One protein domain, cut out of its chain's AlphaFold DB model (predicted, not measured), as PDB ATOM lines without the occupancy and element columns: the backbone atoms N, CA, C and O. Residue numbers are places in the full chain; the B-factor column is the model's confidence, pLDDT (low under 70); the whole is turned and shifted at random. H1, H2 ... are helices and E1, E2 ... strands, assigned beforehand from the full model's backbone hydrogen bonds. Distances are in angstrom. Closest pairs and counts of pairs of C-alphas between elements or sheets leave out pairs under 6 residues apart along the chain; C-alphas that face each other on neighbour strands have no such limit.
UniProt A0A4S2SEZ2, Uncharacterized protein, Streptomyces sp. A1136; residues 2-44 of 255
ATOM      1  N   ASP A   2      75.292  16.203  13.317       88.38
ATOM      2  CA  ASP A   2      76.291  17.106  13.895       88.38
ATOM      3  C   ASP A   2      77.220  16.297  14.812       88.38
ATOM      4  O   ASP A   2      76.750  15.671  15.765       88.38
ATOM      5  N   GLU A   3      78.516  16.262  14.492       91.69
ATOM      6  CA  GLU A   3      79.524  15.513  15.251       91.69
ATOM      7  C   GLU A   3      79.656  16.029  16.689       91.69
ATOM      8  O   GLU A   3      79.826  15.226  17.609       91.69
ATOM      9  N   LEU A   4      79.486  17.338  16.913       92.50
ATOM     10  CA  LEU A   4      79.555  17.943  18.245       92.50
ATOM     11  C   LEU A   4      78.361  17.529  19.110       92.50
ATOM     12  O   LEU A   4      78.523  17.235  20.295       92.50
ATOM     13  N   ALA A   5      77.170  17.427  18.516       91.81
ATOM     14  CA  ALA A   5      75.985  16.927  19.209       91.81
ATOM     15  C   ALA A   5      76.137  15.454  19.623       91.81
ATOM     16  O   ALA A   5      75.746  15.077  20.729       91.81
ATOM     17  N   VAL A   6      76.731  14.619  18.762       94.44
ATOM     18  CA  VAL A   6      77.025  13.213  19.090       94.44
ATOM     19  C   VAL A   6      78.073  13.125  20.198       94.44
ATOM     20  O   VAL A   6      77.866  12.396  21.169       94.44
ATOM     21  N   ALA A   7      79.162  13.892  20.094       92.44
ATOM     22  CA  ALA A   7      80.204  13.944  21.114       92.44
ATOM     23  C   ALA A   7      79.639  14.373  22.476       92.44
ATOM     24  O   ALA A   7      79.902  13.719  23.486       92.44
ATOM     25  N   GLY A   8      78.792  15.405  22.501       93.94
ATOM     26  CA  GLY A   8      78.148  15.866  23.727       93.94
ATOM     27  C   GLY A   8      77.180  14.841  24.327       93.94
ATOM     28  O   GLY A   8      77.163  14.627  25.538       93.94
ATOM     29  N   ALA A   9      76.412  14.132  23.492       94.38
ATOM     30  CA  ALA A   9      75.535  13.057  23.958       94.38
ATOM     31  C   ALA A   9      76.323  11.903  24.604       94.38
ATOM     32  O   ALA A   9      75.906  11.389  25.642       94.38
ATOM     33  N   LEU A  10      77.470  11.526  24.027       94.56
ATOM     34  CA  LEU A  10      78.367  10.515  24.596       94.56
ATOM     35  C   LEU A  10      79.023  10.988  25.903       94.56
ATOM     36  O   LEU A  10      79.178  10.193  26.827       94.56
ATOM     37  N   ALA A  11      79.379  12.271  25.991       92.25
ATOM     38  CA  ALA A  11      79.967  12.876  27.186       92.25
ATOM     39  C   ALA A  11      78.939  13.177  28.296       92.25
ATOM     40  O   ALA A  11      79.322  13.459  29.430       92.25
ATOM     41  N   GLY A  12      77.637  13.130  27.989       96.62
ATOM     42  CA  GLY A  12      76.555  13.481  28.915       96.62
ATOM     43  C   GLY A  12      76.397  14.987  29.166       96.62
ATOM     44  O   GLY A  12      75.626  15.378  30.042       96.62
ATOM     45  N   ALA A  13      77.103  15.829  28.412       95.81
ATOM     46  CA  ALA A  13      77.064  17.285  28.502       95.81
ATOM     47  C   ALA A  13      77.405  17.915  27.136       95.81
ATOM     48  O   ALA A  13      78.134  17.299  26.361       95.81
ATOM     49  N   PRO A  14      76.904  19.123  26.810       94.69
ATOM     50  CA  PRO A  14      77.250  19.806  25.561       94.69
ATOM     51  C   PRO A  14      78.757  20.057  25.421       94.69
ATOM     52  O   PRO A  14      79.433  20.330  26.411       94.69
ATOM     53  N   VAL A  15      79.273  20.017  24.188       96.00
ATOM     54  CA  VAL A  15      80.648  20.456  23.898       96.00
ATOM     55  C   VAL A  15      80.703  21.983  23.975       96.00
ATOM     56  O   VAL A  15      79.954  22.661  23.274       96.00
ATOM     57  N   GLU A  16      81.575  22.517  24.827       96.12
ATOM     58  CA  GLU A  16      81.777  23.962  24.969       96.12
ATOM     59  C   GLU A  16      82.567  24.528  23.782       96.12
ATOM     60  O   GLU A  16      83.601  23.980  23.383       96.12
ATOM     61  N   LEU A  17      82.080  25.641  23.233       96.56
ATOM     62  CA  LEU A  17      82.668  26.342  22.094       96.56
ATOM     63  C   LEU A  17      83.105  27.754  22.493       96.56
ATOM     64  O   LEU A  17      82.561  28.349  23.423       96.56
ATOM     65  N   THR A  18      84.095  28.286  21.783       96.44
ATOM     66  CA  THR A  18      84.578  29.666  21.919       96.44
ATOM     67  C   THR A  18      84.928  30.235  20.548       96.44
ATOM     68  O   THR A  18      85.208  29.481  19.618       96.44
ATOM     69  N   ASP A  19      84.964  31.560  20.424       97.75
ATOM     70  CA  ASP A  19      85.371  32.222  19.184       97.75
ATOM     71  C   ASP A  19      86.833  31.905  18.818       97.75
ATOM     72  O   ASP A  19      87.735  31.952  19.664       97.75
ATOM     73  N   CYS A  20      87.071  31.643  17.531       96.75
ATOM     74  CA  CYS A  20      88.403  31.632  16.931       96.75
ATOM     75  C   CYS A  20      89.041  33.033  16.979       96.75
ATOM     76  O   CYS A  20      88.357  34.058  16.969       96.75
ATOM     77  N   ARG A  21      90.377  33.107  17.002       95.75
ATOM     78  CA  ARG A  21      91.107  34.380  17.152       95.75
ATOM     79  C   ARG A  21      91.253  35.175  15.858       95.75
ATOM     80  O   ARG A  21      91.390  36.395  15.903       95.75
ATOM     81  N   THR A  22      91.319  34.490  14.725       96.69
ATOM     82  CA  THR A  22      91.720  35.046  13.423       96.69
ATOM     83  C   THR A  22      90.696  34.831  12.316       96.69
ATOM     84  O   THR A  22      90.767  35.520  11.302       96.69
ATOM     85  N   VAL A  23      89.728  33.933  12.511       95.75
ATOM     86  CA  VAL A  23      88.643  33.656  11.559       95.75
ATOM     87  C   VAL A  23      87.283  33.775  12.246       95.75
ATOM     88  O   VAL A  23      87.166  33.527  13.441       95.75
ATOM     89  N   ALA A  24      86.242  34.146  11.497       96.25
ATOM     90  CA  ALA A  24      84.874  34.266  12.014       96.25
ATOM     91  C   ALA A  24      84.195  32.885  12.129       96.25
ATOM     92  O   ALA A  24      83.307  32.551  11.344       96.25
ATOM     93  N   ALA A  25      84.666  32.074  13.074       94.31
ATOM     94  CA  ALA A  25      84.168  30.737  13.380       94.31
ATOM     95  C   ALA A  25      84.328  30.432  14.878       94.31
ATOM     96  O   ALA A  25      84.999  31.171  15.597       94.31
ATOM     97  N   GLU A  26      83.740  29.325  15.326       95.50
ATOM     98  CA  GLU A  26      83.901  28.798  16.683       95.50
ATOM     99  C   GLU A  26      84.832  27.575  16.676       95.50
ATOM    100  O   GLU A  26      84.843  26.790  15.723       95.50
ATOM    101  N   CYS A  27      85.593  27.388  17.752       95.44
ATOM    102  CA  CYS A  27      86.404  26.201  18.010       95.44
ATOM    103  C   CYS A  27      86.026  25.546  19.347       95.44
ATOM    104  O   CYS A  27      85.351  26.142  20.187       95.44
ATOM    105  N   VAL A  28      86.456  24.296  19.552       96.25
ATOM    106  CA  VAL A  28      86.238  23.572  20.816       96.25
ATOM    107  C   VAL A  28      87.049  24.243  21.925       96.25
ATOM    108  O   VAL A  28      88.278  24.272  21.863       96.25
ATOM    109  N   ALA A  29      86.371  24.740  22.963       95.50
ATOM    110  CA  ALA A  29      86.970  25.586  24.000       95.50
ATOM    111  C   ALA A  29      88.110  24.903  24.778       95.50
ATOM    112  O   ALA A  29      89.016  25.566  25.279       95.50
ATOM    113  N   HIS A  30      88.082  23.570  24.855       93.00
ATOM    114  CA  HIS A  30      89.072  22.754  25.561       93.00
ATOM    115  C   HIS A  30      90.018  21.987  24.626       93.00
ATOM    116  O   HIS A  30      90.628  21.007  25.046       93.00
ATOM    117  N   ALA A  31      90.136  22.393  23.359       94.81
ATOM    118  CA  ALA A  31      91.088  21.776  22.444       94.81
ATOM    119  C   ALA A  31      92.538  21.960  22.932       94.81
ATOM    120  O   ALA A  31      92.922  23.028  23.409       94.81
ATOM    121  N   GLU A  32      93.361  20.917  22.780       96.06
ATOM    122  CA  GLU A  32      94.804  20.996  23.052       96.06
ATOM    123  C   GLU A  32      95.488  21.967  22.079       96.06
ATOM    124  O   GLU A  32      96.303  22.792  22.489       96.06
ATOM    125  N   TYR A  33      95.091  21.894  20.804       95.19
ATOM    126  CA  TYR A  33      95.546  22.756  19.719       95.19
ATOM    127  C   TYR A  33      94.363  23.182  18.850       95.19
ATOM    128  O   TYR A  33      93.485  22.371  18.549       95.19
ATOM    129  N   VAL A  34      94.376  24.429  18.386       96.06
ATOM    130  CA  VAL A  34      93.440  24.954  17.388       96.06
ATOM    131  C   VAL A  34      94.238  25.446  16.189       96.06
ATOM    132  O   VAL A  34      95.109  26.308  16.326       96.06
ATOM    133  N   ILE A  35      93.936  24.893  15.014       96.50
ATOM    134  CA  ILE A  35      94.462  25.358  13.728       96.50
ATOM    135  C   ILE A  35      93.353  26.160  13.055       96.50
ATOM    136  O   ILE A  35      92.319  25.611  12.679       96.50
ATOM    137  N   GLU A  36      93.572  27.460  12.916       97.50
ATOM    138  CA  GLU A  36      92.640  28.379  12.278       97.50
ATOM    139  C   GLU A  36      93.098  28.686  10.857       97.50
ATOM    140  O   GLU A  36      94.294  28.852  10.595       97.50
ATOM    141  N   GLY A  37      92.149  28.797   9.933       96.31
ATOM    142  CA  GLY A  37      92.467  29.149   8.563       96.31
ATOM    143  C   GLY A  37      91.258  29.249   7.653       96.31
ATOM    144  O   GLY A  37      90.126  28.955   8.034       96.31
ATOM    145  N   GLU A  38      91.531  29.659   6.421       95.12
ATOM    146  CA  GLU A  38      90.536  29.843   5.371       95.12
ATOM    147  C   GLU A  38      90.763  28.829   4.248       95.12
ATOM    148  O   GLU A  38      91.890  28.653   3.775       95.12
ATOM    149  N   LEU A  39      89.686  28.189   3.786       93.25
ATOM    150  CA  LEU A  39      89.713  27.419   2.544       93.25
ATOM    151  C   LEU A  39      89.866  28.378   1.365       93.25
ATOM    152  O   LEU A  39      89.091  29.323   1.203       93.25
ATOM    153  N   LEU A  40      90.856  28.118   0.523       93.19
ATOM    154  CA  LEU A  40      91.115  28.893  -0.677       93.19
ATOM    155  C   LEU A  40      90.432  28.244  -1.886       93.19
ATOM    156  O   LEU A  40      90.200  27.039  -1.930       93.19
ATOM    157  N   GLY A  41      90.125  29.057  -2.899       91.12
ATOM    158  CA  GLY A  41      89.601  28.562  -4.178       91.12
ATOM    159  C   GLY A  41      90.669  27.956  -5.093       91.12
ATOM    160  O   GLY A  41      90.335  27.369  -6.119       91.12
ATOM    161  N   GLU A  42      91.946  28.125  -4.750       93.00
ATOM    162  CA  GLU A  42      93.058  27.503  -5.464       93.00
ATOM    163  C   GLU A  42      93.209  26.036  -5.060       93.00
ATOM    164  O   GLU A  42      93.016  25.664  -3.900       93.00
ATOM    165  N   LEU A  43      93.556  25.207  -6.043       93.75
ATOM    166  CA  LEU A  43      93.847  23.797  -5.841       93.75
ATOM    167  C   LEU A  43      95.356  23.586  -5.921       93.75
ATOM    168  O   LEU A  43      96.024  24.197  -6.757       93.75
ATOM    169  N   ALA A  44      95.875  22.697  -5.084       92.12
ATOM    170  CA  ALA A  44      97.276  22.304  -5.085       92.12
ATOM    171  C   ALA A  44      97.407  20.782  -5.217       92.12
ATOM    172  O   ALA A  44      96.558  20.050  -4.703       92.12
TER     173      ALA A  44
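Overview. This is residues 2 to 44 of the 255 residues of an uncharacterized protein of Streptomyces sp. A1136 (UniProt A0A4S2SEZ2). A small hairpin of two short strands, E1 and E2, is the middle of an open, loose chain, with the short helix H1 at one end and the long strand E3 running away as an arm at the other. The arm's last residues, 39 to 44, stick out free, and E3 bends near its end. The printed part has 43 residues, with one named helix and three named strands in the order H1, E1, E2, E3; the sheet is E1 - E2, antiparallel, and the class is mixed, helices and strands. The whole is loose, with a radius of gyration of the C-alphas of 13.2 A, and elongated, spanning 40 by 20 by 17 A.

Along the chain. Find C-alpha 17 at (82.668, 26.342, 22.094), where E1 begins; it takes residues 17 to 19 and is 7.1 A long from first to last C-alpha. E2 is residues 26 to 28, also 7.1 A long. Look before E1 for H1, residues 3 to 11, which runs 12.2 A from C-alpha 3 at (79.524, 15.513, 15.251). Look after E2 for E3, residues 33 to 44, the longest strand with 12 residues; it measures 24.9 A and ends at C-alpha 44 at (97.276, 22.304, -5.085).

Arrangement. Begin with E1 and E2, which form a hairpin, antiparallel neighbours at 137 degrees between their N-to-C directions. The C-alphas of Leu 17 and Val 28 face each other at 4.7 A, and those of Asp 19 and Glu 26 at 4.5 A. Check the backbone here: N 18 and O 27 are 3.0 A apart and N 27 and O 18 are 2.8 A apart, both within hydrogen-bond range. Go on to E3, which pairs with no named strand; its closest approach to E2 is between the C-alphas of Cys 27 and Val 34, 7.2 A apart, while the two strands' centres are 15.5 A apart. At residue 41 you will find E3 bending by 103 degrees. E3 is apart from E1. H1 is apart from E2 and from E3. In H1 every O i to N i+4 pair is within hydrogen-bond range.

Size, cuts and confidence. The two C-alphas farthest apart are those of Gly 12 and Ala 44, at 40.8 A; the first and last printed, those of Asp 2 and Ala 44, are 28.8 A apart. The printed part has no cut. The links from H1 to E1 and from E2 to E3 are tight, with 5 and 4 residues, and the link from E1 to E2 is short, with 6. Read the B-factor column for the model's confidence: the mean pLDDT of the printed part is 94.7, and no printed residue is under 70.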